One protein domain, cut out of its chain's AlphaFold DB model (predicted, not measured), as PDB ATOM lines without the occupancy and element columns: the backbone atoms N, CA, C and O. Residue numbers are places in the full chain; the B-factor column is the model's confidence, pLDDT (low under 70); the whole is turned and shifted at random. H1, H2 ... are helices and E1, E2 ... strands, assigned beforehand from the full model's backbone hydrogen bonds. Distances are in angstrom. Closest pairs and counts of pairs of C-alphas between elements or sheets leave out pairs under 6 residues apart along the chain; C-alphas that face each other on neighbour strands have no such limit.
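This is residues 4 to 50 and 60 to 139 of the 141 residues of the protein "CMP/dCMP-type deaminase domain-containing protein" of Plantactinospora sp. KBS50 (UniProt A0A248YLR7). A strongly twisted sheet of six strands has the long helix H1 slanting over one face and H3 and the short H5 over the opposite face, with H4 packed on H5. The tiny helix H2 lies away from the sheet, near H4. The printed part has 127 residues, in the order H1 E1 E2 H2 H3 E3 E4 H4 E5 E6 H5, of mixed class; the sheet is branched and mixed. It is compact, with a radius of gyration of the C-alphas of 13.4 A, and spans 42 by 31 by 27 A.

Begin at E3, residues 89 to 94. On one side of it find E1, residues 28 to 32, antiparallel, with N 30 and O 91 at 3.0 A. On the other side are E4, residues 99 to 101, antiparallel in a hairpin with E3, N 101 and O 92 at 2.8 A, and E5, residues 119 to 123, parallel to E3, N 90 and O 119 at 2.8 A. The edge strand E2, residues 38 to 42, makes a hairpin with E1, N 31 and O 39 at 2.8 A; E6, residues 128 to 132, makes one with E5, N 120 and O 131 at 2.7 A. H1, residues 4 to 18, is on one face at a height over the sheet of 6.9 A; look at the C-alphas of Ala 16 and Ala 28, the closest of H1 and E1, 4.9 A apart. On the opposite face, H3, residues 71 to 81, has a height of 6.4 A, and the C-alphas of Ala 75 and Gly 41 are its closest to E2, at 4.1 A. H5, residues 133 to 138, stands up from the sheet on the same face as H3. H4, residues 105 to 114, only grazes the sheet but touches H5, with the C-alphas of Ala 112 and Val 133 closest at 5.6 A, a steep tilt of 51 degrees, opposite ways. H2, residues 63 to 66, is near H4 and not on the sheet. In H1, H3 and H4 each O i to N i+4 pair is within hydrogen-bond range, in H5 1 of 2; H2 is too short for one.

Find C-alpha 4 at (244.047, 258.371, 233.180); from there H1 runs 21.0 A to C-alpha 18. E3 measures 17.4 A, H3 15.3 A and H4 14.4 A. H5 ends at C-alpha 138, at (255.966, 236.956, 241.685).

The C-alphas farthest apart, Asp 35 and Pro 50, are 45.9 A apart. Residues 51 to 59 are not printed, and C-alphas 50 and 60 are 19.4 A apart across this cut. Of the links printed whole, none is long. Confidence is under 70 at residues 46 to 50, 60 to 67 and 139.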
ATOM      1  N   THR A   4     243.810 259.377 234.210       89.38
ATOM      2  CA  THR A   4     244.047 258.371 233.180       89.38
ATOM      3  C   THR A   4     243.637 256.954 233.602       89.38
ATOM      4  O   THR A   4     243.012 256.243 232.820       89.38
ATOM      5  N   GLU A   5     243.932 256.536 234.838       90.56
ATOM      6  CA  GLU A   5     243.613 255.186 235.338       90.56
ATOM      7  C   GLU A   5     242.099 254.988 235.425       90.56
ATOM      8  O   GLU A   5     241.553 253.995 234.943       90.56
ATOM      9  N   ARG A   6     241.399 255.990 235.967       92.44
ATOM     10  CA  ARG A   6     239.940 255.961 236.070       92.44
ATOM     11  C   ARG A   6     239.270 255.967 234.700       92.44
ATOM     12  O   ARG A   6     238.318 255.215 234.492       92.44
ATOM     13  N   ALA A   7     239.776 256.768 233.763       94.12
ATOM     14  CA  ALA A   7     239.284 256.775 232.390       94.12
ATOM     15  C   ALA A   7     239.461 255.401 231.715       94.12
ATOM     16  O   ALA A   7     238.561 254.937 231.013       94.12
ATOM     17  N   LEU A   8     240.576 254.708 231.979       96.69
ATOM     18  CA  LEU A   8     240.833 253.376 231.432       96.69
ATOM     19  C   LEU A   8     239.869 252.317 232.000       96.69
ATOM     20  O   LEU A   8     239.302 251.535 231.233       96.69
ATOM     21  N   ILE A   9     239.612 252.338 233.316       96.69
ATOM     22  CA  ILE A   9     238.597 251.478 233.958       96.69
ATOM     23  C   ILE A   9     237.218 251.732 233.337       96.69
ATOM     24  O   ILE A   9     236.511 250.786 232.985       96.69
ATOM     25  N   GLN A  10     236.836 253.001 233.167       96.25
ATOM     26  CA  GLN A  10     235.554 253.380 232.568       96.25
ATOM     27  C   GLN A  10     235.422 252.881 231.124       96.25
ATOM     28  O   GLN A  10     234.363 252.368 230.759       96.25
ATOM     29  N   ALA A  11     236.486 252.972 230.322       97.56
ATOM     30  CA  ALA A  11     236.502 252.463 228.955       97.56
ATOM     31  C   ALA A  11     236.268 250.943 228.913       97.56
ATOM     32  O   ALA A  11     235.372 250.476 228.205       97.56
ATOM     33  N   ALA A  12     237.005 250.170 229.719       97.81
ATOM     34  CA  ALA A  12     236.812 248.722 229.811       97.81
ATOM     35  C   ALA A  12     235.405 248.363 230.318       97.81
ATOM     36  O   ALA A  12     234.731 247.505 229.744       97.81
ATOM     37  N   ALA A  13     234.917 249.055 231.351       96.69
ATOM     38  CA  ALA A  13     233.588 248.832 231.911       96.69
ATOM     39  C   ALA A  13     232.469 249.118 230.895       96.69
ATOM     40  O   ALA A  13     231.507 248.351 230.807       96.69
ATOM     41  N   ALA A  14     232.598 250.183 230.099       97.12
ATOM     42  CA  ALA A  14     231.655 250.497 229.032       97.12
ATOM     43  C   ALA A  14     231.622 249.386 227.972       97.12
ATOM     44  O   ALA A  14     230.541 248.930 227.597       97.12
ATOM     45  N   VAL A  15     232.784 248.883 227.543       97.50
ATOM     46  CA  VAL A  15     232.866 247.776 226.576       97.50
ATOM     47  C   VAL A  15     232.259 246.491 227.146       97.50
ATOM     48  O   VAL A  15     231.430 245.873 226.477       97.50
ATOM     49  N   ALA A  16     232.565 246.137 228.398       94.62
ATOM     50  CA  ALA A  16     231.987 244.971 229.073       94.62
ATOM     51  C   ALA A  16     230.451 245.032 229.177       94.62
ATOM     52  O   ALA A  16     229.788 243.993 229.200       94.62
ATOM     53  N   ARG A  17     229.867 246.237 229.245       93.75
ATOM     54  CA  ARG A  17     228.409 246.449 229.258       93.75
ATOM     55  C   ARG A  17     227.807 246.388 227.861       93.75
ATOM     56  O   ARG A  17     226.823 245.686 227.653       93.75
ATOM     57  N   LEU A  18     228.391 247.124 226.919       95.31
ATOM     58  CA  LEU A  18     227.796 247.391 225.607       95.31
ATOM     59  C   LEU A  18     228.069 246.297 224.572       95.31
ATOM     60  O   LEU A  18     227.339 246.195 223.590       95.31
ATOM     61  N   ARG A  19     229.131 245.503 224.751       94.94
ATOM     62  CA  ARG A  19     229.556 244.454 223.802       94.94
ATOM     63  C   ARG A  19     229.338 243.039 224.327       94.94
ATOM     64  O   ARG A  19     229.771 242.073 223.706       94.94
ATOM     65  N   ARG A  20     228.642 242.908 225.456       89.12
ATOM     66  CA  ARG A  20     228.275 241.617 226.034       89.12
ATOM     67  C   ARG A  20     227.416 240.818 225.055       89.12
ATOM     68  O   ARG A  20     226.427 241.334 224.543       89.12
ATOM     69  N   HIS A  21     227.730 239.538 224.876       87.31
ATOM     70  CA  HIS A  21     226.932 238.639 224.043       87.31
ATOM     71  C   HIS A  21     226.858 237.247 224.673       87.31
ATOM     72  O   HIS A  21     227.800 236.457 224.581       87.31
ATOM     73  N   GLY A  22     225.725 236.955 225.320       84.62
ATOM     74  CA  GLY A  22     225.481 235.673 225.986       84.62
ATOM     75  C   GLY A  22     226.600 235.300 226.962       84.62
ATOM     76  O   GLY A  22     226.930 236.061 227.874       84.62
ATOM     77  N   ASP A  23     227.172 234.125 226.750       79.00
ATOM     78  CA  ASP A  23     228.339 233.567 227.430       79.00
ATOM     79  C   ASP A  23     229.626 233.652 226.587       79.00
ATOM     80  O   ASP A  23     230.674 233.191 227.023       79.00
ATOM     81  N   ARG A  24     229.568 234.242 225.390       82.62
ATOM     82  CA  ARG A  24     230.713 234.326 224.471       82.62
ATOM     83  C   ARG A  24     231.616 235.518 224.760       82.62
ATOM     84  O   ARG A  24     232.824 235.387 224.603       82.62
ATOM     85  N   HIS A  25     231.011 236.638 225.170       89.56
ATOM     86  CA  HIS A  25     231.678 237.905 225.495       89.56
ATOM     87  C   HIS A  25     231.116 238.440 226.813       89.56
ATOM     88  O   HIS A  25     229.940 238.808 226.902       89.56
ATOM     89  N   THR A  26     231.935 238.450 227.854       89.19
ATOM     90  CA  THR A  26     231.542 238.746 229.240       89.19
ATOM     91  C   THR A  26     232.577 239.540 230.031       89.19
ATOM     92  O   THR A  26     232.227 240.124 231.059       89.19
ATOM     93  N   VAL A  27     233.820 239.549 229.561       93.88
ATOM     94  CA  VAL A  27     234.968 240.248 230.121       93.88
ATOM     95  C   VAL A  27     235.497 241.171 229.031       93.88
ATOM     96  O   VAL A  27     235.547 240.798 227.861       93.88
ATOM     97  N   ALA A  28     235.878 242.384 229.406       97.25
ATOM     98  CA  ALA A  28     236.536 243.323 228.517       97.25
ATOM     99  C   ALA A  28     237.858 243.786 229.116       97.25
ATOM    100  O   ALA A  28     237.999 243.849 230.335       97.25
ATOM    101  N   ALA A  29     238.800 244.154 228.261       98.44
ATOM    102  CA  ALA A  29     240.034 244.801 228.661       98.44
ATOM    103  C   ALA A  29     240.190 246.124 227.918       98.44
ATOM    104  O   ALA A  29     239.699 246.282 226.796       98.44
ATOM    105  N   ALA A  30     240.883 247.064 228.551       98.62
ATOM    106  CA  ALA A  30     241.337 248.292 227.923       98.62
ATOM    107  C   ALA A  30     242.829 248.475 228.187       98.62
ATOM    108  O   ALA A  30     243.287 248.285 229.314       98.62
ATOM    109  N   VAL A  31     243.571 248.863 227.153       98.31
ATOM    110  CA  VAL A  31     245.002 249.138 227.230       98.31
ATOM    111  C   VAL A  31     245.311 250.539 226.724       98.31
ATOM    112  O   VAL A  31     244.776 250.976 225.707       98.31
ATOM    113  N   LEU A  32     246.168 251.237 227.463       98.31
ATOM    114  CA  LEU A  32     246.697 252.559 227.167       98.31
ATOM    115  C   LEU A  32     248.107 252.422 226.591       98.31
ATOM    116  O   LEU A  32     248.964 251.791 227.214       98.31
ATOM    117  N   SER A  33     248.368 253.053 225.454       97.44
ATOM    118  CA  SER A  33     249.713 253.197 224.889       97.44
ATOM    119  C   SER A  33     250.422 254.467 225.392       97.44
ATOM    120  O   SER A  33     249.768 255.388 225.892       97.44
ATOM    121  N   PRO A  34     251.762 254.555 225.273       96.00
ATOM    122  CA  PRO A  34     252.522 255.740 225.682       96.00
ATOM    123  C   PRO A  34     252.092 257.042 224.989       96.00
ATOM    124  O   PRO A  34     252.148 258.102 225.607       96.00
ATOM    125  N   ASP A  35     251.606 256.962 223.746       94.25
ATOM    126  CA  ASP A  35     251.083 258.094 222.963       94.25
ATOM    127  C   ASP A  35     249.643 258.506 223.345       94.25
ATOM    128  O   ASP A  35     249.051 259.375 222.709       94.25
ATOM    129  N   GLY A  36     249.069 257.899 224.390       95.31
ATOM    130  CA  GLY A  36     247.773 258.282 224.955       95.31
ATOM    131  C   GLY A  36     246.556 257.630 224.294       95.31
ATOM    132  O   GLY A  36     245.424 257.947 224.663       95.31
ATOM    133  N   ARG A  37     246.746 256.714 223.339       96.81
ATOM    134  CA  ARG A  37     245.636 255.996 222.694       96.81
ATOM    135  C   ARG A  37     245.134 254.853 223.576       96.81
ATOM    136  O   ARG A  37     245.904 254.198 224.276       96.81
ATOM    137  N   VAL A  38     243.828 254.595 223.513       98.12
ATOM    138  CA  VAL A  38     243.176 253.493 224.236       98.12
ATOM    139  C   VAL A  38     242.632 252.472 223.245       98.12
ATOM    140  O   VAL A  38     241.913 252.825 222.310       98.12
ATOM    141  N   PHE A  39     242.932 251.199 223.485       98.50
ATOM    142  CA  PHE A  39     242.442 250.066 222.701       98.50
ATOM    143  C   PHE A  39     241.683 249.117 223.607       98.50
ATOM    144  O   PHE A  39     242.043 248.943 224.769       98.50
ATOM    145  N   THR A  40     240.627 248.505 223.085       98.50
ATOM    146  CA  THR A  40     239.761 247.629 223.877       98.50
ATOM    147  C   THR A  40     239.563 246.284 223.200       98.50
ATOM    148  O   THR A  40     239.691 246.163 221.984       98.50
ATOM    149  N   GLY A  41     239.258 245.272 224.004       97.19
ATOM    150  CA  GLY A  41     238.963 243.918 223.551       97.19
ATOM    151  C   GLY A  41     237.940 243.254 224.464       97.19
ATOM    152  O   GLY A  41     237.797 243.649 225.620       97.19
ATOM    153  N   VAL A  42     237.226 242.257 223.944       96.25
ATOM    154  CA  VAL A  42     236.367 241.358 224.731       96.25
ATOM    155  C   VAL A  42     236.913 239.939 224.665       96.25
ATOM    156  O   VAL A  42     237.543 239.576 223.673       96.25
ATOM    157  N   ASP A  43     236.676 239.142 225.704       92.88
ATOM    158  CA  ASP A  43     236.980 237.713 225.668       92.88
ATOM    159  C   ASP A  43     236.192 237.030 224.548       92.88
ATOM    160  O   ASP A  43     235.064 237.410 224.248       92.88
ATOM    161  N   VAL A  44     236.772 236.004 223.936       89.81
ATOM    162  CA  VAL A  44     236.079 235.115 223.004       89.81
ATOM    163  C   VAL A  44     236.047 233.746 223.643       89.81
ATOM    164  O   VAL A  44     237.082 233.098 223.752       89.81
ATOM    165  N   ARG A  45     234.867 233.287 224.054       80.88
ATOM    166  CA  ARG A  45     234.687 231.936 224.595       80.88
ATOM    167  C   ARG A  45     234.078 231.004 223.560       80.88
ATOM    168  O   ARG A  45     233.116 231.357 222.877       80.88
ATOM    169  N   ARG A  46     234.627 229.792 223.462       64.94
ATOM    170  CA  ARG A  46     234.041 228.695 222.690       64.94
ATOM    171  C   ARG A  46     233.161 227.878 223.645       64.94
ATOM    172  O   ARG A  46     233.652 227.387 224.650       64.94
ATOM    173  N   GLY A  47     231.861 227.764 223.375       57.50
ATOM    174  CA  GLY A  47     230.919 227.004 224.214       57.50
ATOM    175  C   GLY A  47     230.262 225.861 223.438       57.50
ATOM    176  O   GLY A  47     229.854 226.081 222.297       57.50
ATOM    177  N   GLY A  48     230.152 224.663 224.041       48.78
ATOM    178  CA  GLY A  48     229.278 223.593 223.519       48.78
ATOM    179  C   GLY A  48     229.676 222.114 223.691       48.78
ATOM    180  O   GLY A  48     229.329 221.323 222.823       48.78
ATOM    181  N   GLY A  49     230.377 221.697 224.752       41.50
ATOM    182  CA  GLY A  49     230.427 220.275 225.166       41.50
ATOM    183  C   GLY A  49     229.547 220.032 226.402       41.50
ATOM    184  O   GLY A  49     229.150 221.016 227.017       41.50
ATOM    185  N   PRO A  50     229.261 218.787 226.839       40.78
ATOM    186  CA  PRO A  50     228.399 218.510 228.005       40.78
ATOM    187  C   PRO A  50     228.883 219.132 229.337       40.78
ATOM    188  O   PRO A  50     228.128 219.181 230.302       40.78
ATOM    189  N   ALA A  60     237.453 231.596 237.139       46.38
ATOM    190  CA  ALA A  60     238.845 231.873 237.504       46.38
ATOM    191  C   ALA A  60     239.850 231.232 236.519       46.38
ATOM    192  O   ALA A  60     241.044 231.491 236.621       46.38
ATOM    193  N   GLY A  61     239.372 230.407 235.575       52.53
ATOM    194  CA  GLY A  61     240.189 229.795 234.521       52.53
ATOM    195  C   GLY A  61     240.513 230.745 233.364       52.53
ATOM    196  O   GLY A  61     239.798 231.721 233.114       52.53
ATOM    197  N   SER A  62     241.600 230.446 232.657       54.16
ATOM    198  CA  SER A  62     242.029 231.136 231.439       54.16
ATOM    199  C   SER A  62     241.013 230.896 230.319       54.16
ATOM    200  O   SER A  62     240.459 229.805 230.206       54.16
ATOM    201  N   ALA A  63     240.770 231.870 229.432       56.62
ATOM    202  CA  ALA A  63     239.954 231.604 228.241       56.62
ATOM    203  C   ALA A  63     240.584 230.507 227.359       56.62
ATOM    204  O   ALA A  63     239.858 229.812 226.646       56.62
ATOM    205  N   ALA A  64     241.907 230.315 227.453       52.38
ATOM    206  CA  ALA A  64     242.621 229.229 226.793       52.38
ATOM    207  C   ALA A  64     242.130 227.840 227.247       52.38
ATOM    208  O   ALA A  64     241.997 226.953 226.404       52.38
ATOM    209  N   ASP A  65     241.742 227.675 228.519       50.94
ATOM    210  CA  ASP A  65     241.250 226.404 229.084       50.94
ATOM    211  C   ASP A  65     239.949 225.921 228.418       50.94
ATOM    212  O   ASP A  65     239.595 224.745 228.487       50.94
ATOM    213  N   VAL A  66     239.235 226.825 227.739       56.66
ATOM    214  CA  VAL A  66     237.979 226.548 227.024       56.66
ATOM    215  C   VAL A  66     238.132 226.761 225.506       56.66
ATOM    216  O   VAL A  66     237.145 226.872 224.778       56.66
ATOM    217  N   GLY A  67     239.368 226.834 224.993       62.28
ATOM    218  CA  GLY A  67     239.644 227.037 223.565       62.28
ATOM    219  C   GLY A  67     239.227 228.419 223.045       62.28
ATOM    220  O   GLY A  67     238.754 228.543 221.911       62.28
ATOM    221  N   GLY A  68     239.351 229.439 223.894       82.56
ATOM    222  CA  GLY A  68     239.028 230.838 223.636       82.56
ATOM    223  C   GLY A  68     240.219 231.788 223.808       82.56
ATOM    224  O   GLY A  68     241.350 231.363 224.026       82.56
ATOM    225  N   ALA A  69     239.955 233.092 223.721       90.62
ATOM    226  CA  ALA A  69     240.945 234.151 223.927       90.62
ATOM    227  C   ALA A  69     240.492 235.105 225.036       90.62
ATOM    228  O   ALA A  69     239.331 235.518 225.070       90.62
ATOM    229  N   CYS A  70     241.405 235.460 225.939       94.06
ATOM    230  CA  CYS A  70     241.120 236.418 227.001       94.06
ATOM    231  C   CYS A  70     241.009 237.838 226.435       94.06
ATOM    232  O   CYS A  70     241.594 238.156 225.394       94.06
ATOM    233  N   ALA A  71     240.283 238.707 227.137       96.25
ATOM    234  CA  ALA A  71     240.060 240.080 226.694       96.25
ATOM    235  C   ALA A  71     241.374 240.871 226.567       96.25
ATOM    236  O   ALA A  71     241.515 241.688 225.660       96.25
ATOM    237  N   GLU A  72     242.352 240.581 227.428       97.56
ATOM    238  CA  GLU A  72     243.704 241.136 227.425       97.56
ATOM    239  C   GLU A  72     244.416 240.851 226.106       97.56
ATOM    240  O   GLU A  72     244.917 241.766 225.458       97.56
ATOM    241  N   VAL A  73     244.406 239.588 225.671       96.62
ATOM    242  CA  VAL A  73     245.043 239.153 224.422       96.62
ATOM    243  C   VAL A  73     244.380 239.828 223.224       96.62
ATOM    244  O   VAL A  73     245.067 240.307 222.322       96.62
ATOM    245  N   VAL A  74     243.048 239.928 223.230       97.62
ATOM    246  CA  VAL A  74     242.300 240.617 222.171       97.62
ATOM    247  C   VAL A  74     242.620 242.116 222.146       97.62
ATOM    248  O   VAL A  74     242.817 242.678 221.068       97.62
ATOM    249  N   ALA A  75     242.724 242.774 223.305       98.25
ATOM    250  CA  ALA A  75     243.078 244.191 223.395       98.25
ATOM    251  C   ALA A  75     244.521 244.458 222.927       98.25
ATOM    252  O   ALA A  75     244.750 245.395 222.160       98.25
ATOM    253  N   VAL A  76     245.477 243.605 223.315       98.25
ATOM    254  CA  VAL A  76     246.871 243.649 222.841       98.25
ATOM    255  C   VAL A  76     246.935 243.470 221.324       98.25
ATOM    256  O   VAL A  76     247.553 244.281 220.637       98.25
ATOM    257  N   GLY A  77     246.251 242.459 220.779       98.06
ATOM    258  CA  GLY A  77     246.171 242.241 219.333       98.06
ATOM    259  C   GLY A  77     245.554 243.436 218.603       98.06
ATOM    260  O   GLY A  77     246.076 243.882 217.581       98.06
ATOM    261  N   THR A  78     244.497 244.025 219.170       98.50
ATOM    262  CA  THR A  78     243.870 245.241 218.634       98.50
ATOM    263  C   THR A  78     244.875 246.389 218.572       98.50
ATOM    264  O   THR A  78     245.048 246.976 217.507       98.50
ATOM    265  N   ALA A  79     245.609 246.667 219.652       98.31
ATOM    266  CA  ALA A  79     246.657 247.689 219.652       98.31
ATOM    267  C   ALA A  79     247.755 247.399 218.606       98.31
ATOM    268  O   ALA A  79     248.132 248.281 217.829       98.31
ATOM    269  N   ALA A  80     248.210 246.146 218.515       97.94
ATOM    270  CA  ALA A  80     249.256 245.732 217.581       97.94
ATOM    271  C   ALA A  80     248.868 245.949 216.106       97.94
ATOM    272  O   ALA A  80     249.674 246.468 215.324       97.94
ATOM    273  N   THR A  81     247.621 245.622 215.737       98.31
ATOM    274  CA  THR A  81     247.083 245.854 214.379       98.31
ATOM    275  C   THR A  81     246.965 247.337 214.026       98.31
ATOM    276  O   THR A  81     246.928 247.692 212.853       98.31
ATOM    277  N   GLN A  82     246.969 248.211 215.032       98.00
ATOM    278  CA  GLN A  82     246.931 249.664 214.892       98.00
ATOM    279  C   GLN A  82     248.325 250.314 214.941       98.00
ATOM    280  O   GLN A  82     248.439 251.528 215.140       98.00
ATOM    281  N   GLY A  83     249.383 249.510 214.786       96.88
ATOM    282  CA  GLY A  83     250.771 249.972 214.740       96.88
ATOM    283  C   GLY A  83     251.417 250.207 216.105       96.88
ATOM    284  O   GLY A  83     252.584 250.584 216.154       96.88
ATOM    285  N   VAL A  84     250.712 249.956 217.211       97.75
ATOM    286  CA  VAL A  84     251.274 250.119 218.557       97.75
ATOM    287  C   VAL A  84     252.202 248.949 218.880       97.75
ATOM    288  O   VAL A  84     251.913 247.798 218.543       97.75
ATOM    289  N   ARG A  85     253.354 249.252 219.482       95.38
ATOM    290  CA  ARG A  85     254.381 248.269 219.875       95.38
ATOM    291  C   ARG A  85     254.707 248.297 221.363       95.38
ATOM    292  O   ARG A  85     255.238 247.322 221.870       95.38
ATOM    293  N   GLU A  86     254.340 249.372 222.050       97.12
ATOM    294  CA  GLU A  86     254.558 249.558 223.481       97.12
ATOM    295  C   GLU A  86     253.233 249.872 224.168       97.12
ATOM    296  O   GLU A  86     252.384 250.583 223.621       97.12
ATOM    297  N   LEU A  87     253.055 249.348 225.378       97.81
ATOM    298  CA  LEU A  87     251.836 249.484 226.167       97.81
ATOM    299  C   LEU A  87     252.211 249.981 227.563       97.81
ATOM    300  O   LEU A  87     253.132 249.467 228.186       97.81
ATOM    301  N   ARG A  88     251.490 250.988 228.057       97.31
ATOM    302  CA  ARG A  88     251.773 251.648 229.337       97.31
ATOM    303  C   ARG A  88     250.953 251.063 230.479       97.31
ATOM    304  O   ARG A  88     251.440 250.964 231.607       97.31
ATOM    305  N   THR A  89     249.668 250.784 230.258       98.19
ATOM    306  CA  THR A  89     248.758 250.343 231.332       98.19
ATOM    307  C   THR A  89     247.594 249.532 230.786       98.19
ATOM    308  O   THR A  89     247.017 249.929 229.780       98.19
ATOM    309  N   ILE A  90     247.217 248.446 231.456       98.44
ATOM    310  CA  ILE A  90     246.066 247.605 231.110       98.44
ATOM    311  C   ILE A  90     245.132 247.411 232.312       98.44
ATOM    312  O   ILE A  90     245.565 247.401 233.464       98.44
ATOM    313  N   VAL A  91     243.844 247.233 232.035       98.25
ATOM    314  CA  VAL A  91     242.843 246.789 233.010       98.25
ATOM    315  C   VAL A  91     241.899 245.776 232.381       98.25
ATOM    316  O   VAL A  91     241.506 245.935 231.223       98.25
ATOM    317  N   THR A  92     241.492 244.782 233.167       97.88
ATOM    318  CA  THR A  92     240.477 243.792 232.798       97.88
ATOM    319  C   THR A  92     239.252 243.965 233.686       97.88
ATOM    320  O   THR A  92     239.368 244.106 234.901       97.88
ATOM    321  N   VAL A  93     238.059 243.953 233.095       96.12
ATOM    322  CA  VAL A  93     236.793 244.157 233.800       96.12
ATOM    323  C   VAL A  93     235.766 243.106 233.378       96.12
ATOM    324  O   VAL A  93     235.511 242.892 232.195       96.12
ATOM    325  N   GLY A  94     235.146 242.461 234.362       91.69
ATOM    326  CA  GLY A  94     234.035 241.529 234.201       91.69
ATOM    327  C   GLY A  94     232.759 242.015 234.880       91.69
ATOM    328  O   GLY A  94     232.586 243.199 235.175       91.69
ATOM    329  N   ASP A  95     231.836 241.077 235.093       86.69
ATOM    330  CA  ASP A  95     230.542 241.304 235.747       86.69
ATOM    331  C   ASP A  95     229.803 242.558 235.241       86.69
ATOM    332  O   ASP A  95     229.425 243.450 235.996       86.69
ATOM    333  N   ARG A  96     229.626 242.664 233.916       85.25
ATOM    334  CA  ARG A  96     228.964 243.821 233.278       85.25
ATOM    335  C   ARG A  96     229.625 245.155 233.654       85.25
ATOM    336  O   ARG A  96     228.947 246.157 233.882       85.25
ATOM    337  N   GLY A  97     230.951 245.182 233.732       86.19
ATOM    338  CA  GLY A  97     231.674 246.411 234.034       86.19
ATOM    339  C   GLY A  97     231.633 246.804 235.512       86.19
ATOM    340  O   GLY A  97     231.650 247.999 235.797       86.19
ATOM    341  N   ARG A  98     231.458 245.849 236.434       88.56
ATOM    342  CA  ARG A  98     231.390 246.106 237.888       88.56
ATOM    343  C   ARG A  98     232.568 245.543 238.667       88.56
ATOM    344  O   ARG A  98     232.773 245.934 239.806       88.56
ATOM    345  N   GLN A  99     233.332 244.634 238.070       92.31
ATOM    346  CA  GLN A  99     234.423 243.960 238.759       92.31
ATOM    347  C   GLN A  99     235.708 244.104 237.955       92.31
ATOM    348  O   GLN A  99     235.782 243.583 236.843       92.31
ATOM    349  N   VAL A 100     236.721 244.757 238.525       94.94
ATOM    350  CA  VAL A 100     238.096 244.642 238.019       94.94
ATOM    351  C   VAL A 100     238.573 243.217 238.287       94.94
ATOM    352  O   VAL A 100     238.366 242.678 239.375       94.94
ATOM    353  N   ARG A 101     239.152 242.576 237.274       93.50
ATOM    354  CA  ARG A 101     239.658 241.205 237.363       93.50
ATOM    355  C   ARG A 101     241.162 241.212 237.206       93.50
ATOM    356  O   ARG A 101     241.700 241.922 236.363       93.50
ATOM    357  N   GLU A 102     241.816 240.372 237.989       92.44
ATOM    358  CA  GLU A 102     243.212 240.057 237.746       92.44
ATOM    359  C   GLU A 102     243.341 239.230 236.454       92.44
ATOM    360  O   GLU A 102     242.506 238.343 236.226       92.44
ATOM    361  N   PRO A 103     244.350 239.497 235.603       91.88
ATOM    362  CA  PRO A 103     244.603 238.659 234.439       91.88
ATOM    363  C   PRO A 103     244.885 237.209 234.844       91.88
ATOM    364  O   PRO A 103     245.534 236.947 235.858       91.88
ATOM    365  N   CYS A 104     244.422 236.247 234.040       89.81
ATOM    366  CA  CYS A 104     244.708 234.832 234.292       89.81
ATOM    367  C   CYS A 104     246.216 234.536 234.190       89.81
ATOM    368  O   CYS A 104     246.976 235.320 233.616       89.81
ATOM    369  N   ALA A 105     246.654 233.378 234.696       87.56
ATOM    370  CA  ALA A 105     248.068 232.995 234.708       87.56
ATOM    371  C   ALA A 105     248.740 233.086 233.322       87.56
ATOM    372  O   ALA A 105     249.822 233.660 233.216       87.56
ATOM    373  N   ASP A 106     248.069 232.615 232.265       87.69
ATOM    374  CA  ASP A 106     248.596 232.680 230.895       87.69
ATOM    375  C   ASP A 106     248.729 234.118 230.391       87.69
ATOM    376  O   ASP A 106     249.734 234.474 229.779       87.69
ATOM    377  N   CYS A 107     247.731 234.964 230.668       93.25
ATOM    378  CA  CYS A 107     247.781 236.373 230.286       93.25
ATOM    379  C   CYS A 107     248.869 237.109 231.053       93.25
ATOM    380  O   CYS A 107     249.600 237.876 230.443       93.25
ATOM    381  N   ARG A 108     249.032 236.855 232.358       93.19
ATOM    382  CA  ARG A 108     250.139 237.436 233.132       93.19
ATOM    383  C   ARG A 108     251.486 237.054 232.527       93.19
ATOM    384  O   ARG A 108     252.308 237.939 232.318       93.19
ATOM    385  N   ARG A 109     251.682 235.777 232.174       92.19
ATOM    386  CA  ARG A 109     252.920 235.306 231.538       92.19
ATOM    387  C   ARG A 109     253.163 235.988 230.191       92.19
ATOM    388  O   ARG A 109     254.226 236.560 229.991       92.19
ATOM    389  N   LEU A 110     252.163 235.995 229.309       93.81
ATOM    390  CA  LEU A 110     252.240 236.649 227.999       93.81
ATOM    391  C   LEU A 110     252.548 238.145 228.125       93.81
ATOM    392  O   LEU A 110     253.391 238.670 227.405       93.81
ATOM    393  N   LEU A 111     251.865 238.840 229.035       96.00
ATOM    394  CA  LEU A 111     252.067 240.269 229.252       96.00
ATOM    395  C   LEU A 111     253.461 240.555 229.824       96.00
ATOM    396  O   LEU A 111     254.086 241.509 229.380       96.00
ATOM    397  N   ALA A 112     253.968 239.727 230.742       95.19
ATOM    398  CA  ALA A 112     255.324 239.860 231.277       95.19
ATOM    399  C   ALA A 112     256.404 239.609 230.215       95.19
ATOM    400  O   ALA A 112     257.397 240.329 230.171       95.19
ATOM    401  N   GLU A 113     256.204 238.607 229.354       94.56
ATOM    402  CA  GLU A 113     257.132 238.265 228.270       94.56
ATOM    403  C   GLU A 113     257.203 239.370 227.204       94.56
ATOM    404  O   GLU A 113     258.284 239.670 226.699       94.56
ATOM    405  N   LEU A 114     256.067 239.980 226.851       95.44
ATOM    406  CA  LEU A 114     255.991 240.967 225.768       95.44
ATOM    407  C   LEU A 114     256.170 242.418 226.237       95.44
ATOM    408  O   LEU A 114     256.664 243.248 225.477       95.44
ATOM    409  N   PHE A 115     255.738 242.738 227.459       96.81
ATOM    410  CA  PHE A 115     255.660 244.100 227.990       96.81
ATOM    411  C   PHE A 115     256.071 244.127 229.476       96.81
ATOM    412  O   PHE A 115     255.222 244.322 230.347       96.81
ATOM    413  N   PRO A 116     257.361 243.942 229.804       93.94
ATOM    414  CA  PRO A 116     257.820 243.775 231.189       93.94
ATOM    415  C   PRO A 116     257.501 244.970 232.104       93.94
ATOM    416  O   PRO A 116     257.217 244.777 233.286       93.94
ATOM    417  N   ASP A 117     257.459 246.185 231.550       95.75
ATOM    418  CA  ASP A 117     257.131 247.421 232.278       95.75
ATOM    419  C   ASP A 117     255.624 247.744 232.292       95.75
ATOM    420  O   ASP A 117     255.200 248.802 232.769       95.75
ATOM    421  N   LEU A 118     254.779 246.853 231.754       97.62
ATOM    422  CA  LEU A 118     253.341 247.081 231.679       97.62
ATOM    423  C   LEU A 118     252.737 247.168 233.076       97.62
ATOM    424  O   LEU A 118     252.846 246.252 233.892       97.62
ATOM    425  N   ARG A 119     252.015 248.260 233.321       97.38
ATOM    426  CA  ARG A 119     251.245 248.453 234.548       97.38
ATOM    427  C   ARG A 119     249.871 247.790 234.442       97.38
ATOM    428  O   ARG A 119     249.188 247.939 233.432       97.38
ATOM    429  N   ILE A 120     249.438 247.112 235.494       97.44
ATOM    430  CA  ILE A 120     248.139 246.450 235.611       97.44
ATOM    431  C   ILE A 120     247.342 247.144 236.711       97.44
ATOM    432  O   ILE A 120     247.834 247.321 237.827       97.44
ATOM    433  N   ILE A 121     246.110 247.533 236.389       97.12
ATOM    434  CA  ILE A 121     245.152 248.063 237.364       97.12
ATOM    435  C   ILE A 121     244.410 246.895 238.023       97.12
ATOM    436  O   ILE A 121     243.806 246.073 237.332       97.12
ATOM    437  N   LEU A 122     244.433 246.850 239.354       94.75
ATOM    438  CA  LEU A 122     243.812 245.838 240.210       94.75
ATOM    439  C   LEU A 122     242.979 246.504 241.319       94.75
ATOM    440  O   LEU A 122     242.916 247.729 241.408       94.75
ATOM    441  N   GLY A 123     242.350 245.695 242.174       91.56
ATOM    442  CA  GLY A 123     241.516 246.168 243.283       91.56
ATOM    443  C   GLY A 123     240.038 246.236 242.910       91.56
ATOM    444  O   GLY A 123     239.547 245.399 242.152       91.56
ATOM    445  N   THR A 124     239.322 247.212 243.459       89.56
ATOM    446  CA  THR A 124     237.923 247.487 243.105       89.56
ATOM    447  C   THR A 124     237.839 248.724 242.208       89.56
ATOM    448  O   THR A 124     238.791 249.504 242.141       89.56
ATOM    449  N   PRO A 125     236.726 248.943 241.486       83.06
ATOM    450  CA  PRO A 125     236.522 250.191 240.751       83.06
ATOM    451  C   PRO A 125     236.624 251.453 241.630       83.06
ATOM    452  O   PRO A 125     236.991 252.517 241.130       83.06
ATOM    453  N   GLU A 126     236.286 251.340 242.917       86.06
ATOM    454  CA  GLU A 126     236.315 252.419 243.906       86.06
ATOM    455  C   GLU A 126     237.703 252.609 244.532       86.06
ATOM    456  O   GLU A 126     238.129 253.744 244.747       86.06
ATOM    457  N   GLU A 127     238.418 251.509 244.767       89.88
ATOM    458  CA  GLU A 127     239.753 251.470 245.370       89.88
ATOM    459  C   GLU A 127     240.752 250.764 244.435       89.88
ATOM    460  O   GLU A 127     241.262 249.680 244.748       89.88
ATOM    461  N   PRO A 128     241.030 251.342 243.250       92.19
ATOM    462  CA  PRO A 128     241.985 250.759 242.332       92.19
ATOM    463  C   PRO A 128     243.413 251.024 242.807       92.19
ATOM    464  O   PRO A 128     243.750 252.117 243.270       92.19
ATOM    465  N   TYR A 129     244.281 250.042 242.603       93.44
ATOM    466  CA  TYR A 129     245.724 250.200 242.737       93.44
ATOM    467  C   TYR A 129     246.425 249.677 241.488       93.44
ATOM    468  O   TYR A 129     245.856 248.923 240.698       93.44
ATOM    469  N   VAL A 130     247.665 250.114 241.292       95.12
ATOM    470  CA  VAL A 130     248.448 249.802 240.099       95.12
ATOM    471  C   VAL A 130     249.762 249.170 240.512       95.12
ATOM    472  O   VAL A 130     250.414 249.643 241.438       95.12
ATOM    473  N   MET A 131     250.149 248.121 239.799       94.81
ATOM    474  CA  MET A 131     251.456 247.483 239.927       94.81
ATOM    475  C   MET A 131     251.950 247.030 238.559       94.81
ATOM    476  O   MET A 131     251.173 246.951 237.609       94.81
ATOM    477  N   THR A 132     253.235 246.747 238.427       96.00
ATOM    478  CA  THR A 132     253.789 246.182 237.194       96.00
ATOM    479  C   THR A 132     253.405 244.711 237.043       96.00
ATOM    480  O   THR A 132     253.155 243.995 238.018       96.00
ATOM    481  N   VAL A 133     253.380 244.228 235.803       94.50
ATOM    482  CA  VAL A 133     253.165 242.807 235.516       94.50
ATOM    483  C   VAL A 133     254.276 241.929 236.103       94.50
ATOM    484  O   VAL A 133     254.007 240.802 236.529       94.50
ATOM    485  N   ALA A 134     255.501 242.451 236.197       88.62
ATOM    486  CA  ALA A 134     256.621 241.781 236.847       88.62
ATOM    487  C   ALA A 134     256.344 241.541 238.340       88.62
ATOM    488  O   ALA A 134     256.425 240.405 238.800       88.62
ATOM    489  N   GLU A 135     255.928 242.574 239.079       90.94
ATOM    490  CA  GLU A 135     255.564 242.451 240.499       90.94
ATOM    491  C   GLU A 135     254.382 241.494 240.708       90.94
ATOM    492  O   GLU A 135     254.351 240.738 241.681       90.94
ATOM    493  N   LEU A 136     253.413 241.493 239.785       87.06
ATOM    494  CA  LEU A 136     252.236 240.630 239.878       87.06
ATOM    495  C   LEU A 136     252.595 239.155 239.678       87.06
ATOM    496  O   LEU A 136     252.034 238.284 240.334       87.06
ATOM    497  N   SER A 137     253.549 238.873 238.791       76.06
ATOM    498  CA  SER A 137     253.943 237.506 238.434       76.06
ATOM    499  C   SER A 137     254.704 236.780 239.550       76.06
ATOM    500  O   SER A 137     254.770 235.553 239.543       76.06
ATOM    501  N   VAL A 138     255.257 237.517 240.520       77.50
ATOM    502  CA  VAL A 138     255.966 236.956 241.685       77.50
ATOM    503  C   VAL A 138     255.008 236.657 242.852       77.50
ATOM    504  O   VAL A 138     255.350 235.882 243.746       77.50
ATOM    505  N   ARG A 139     253.781 237.204 242.849       68.75
ATOM    506  CA  ARG A 139     252.744 236.833 243.828       68.75
ATOM    507  C   ARG A 139     252.233 235.422 243.529       68.75
ATOM    508  O   ARG A 139     251.596 235.193 242.504       68.75
TER     509      ARG A 139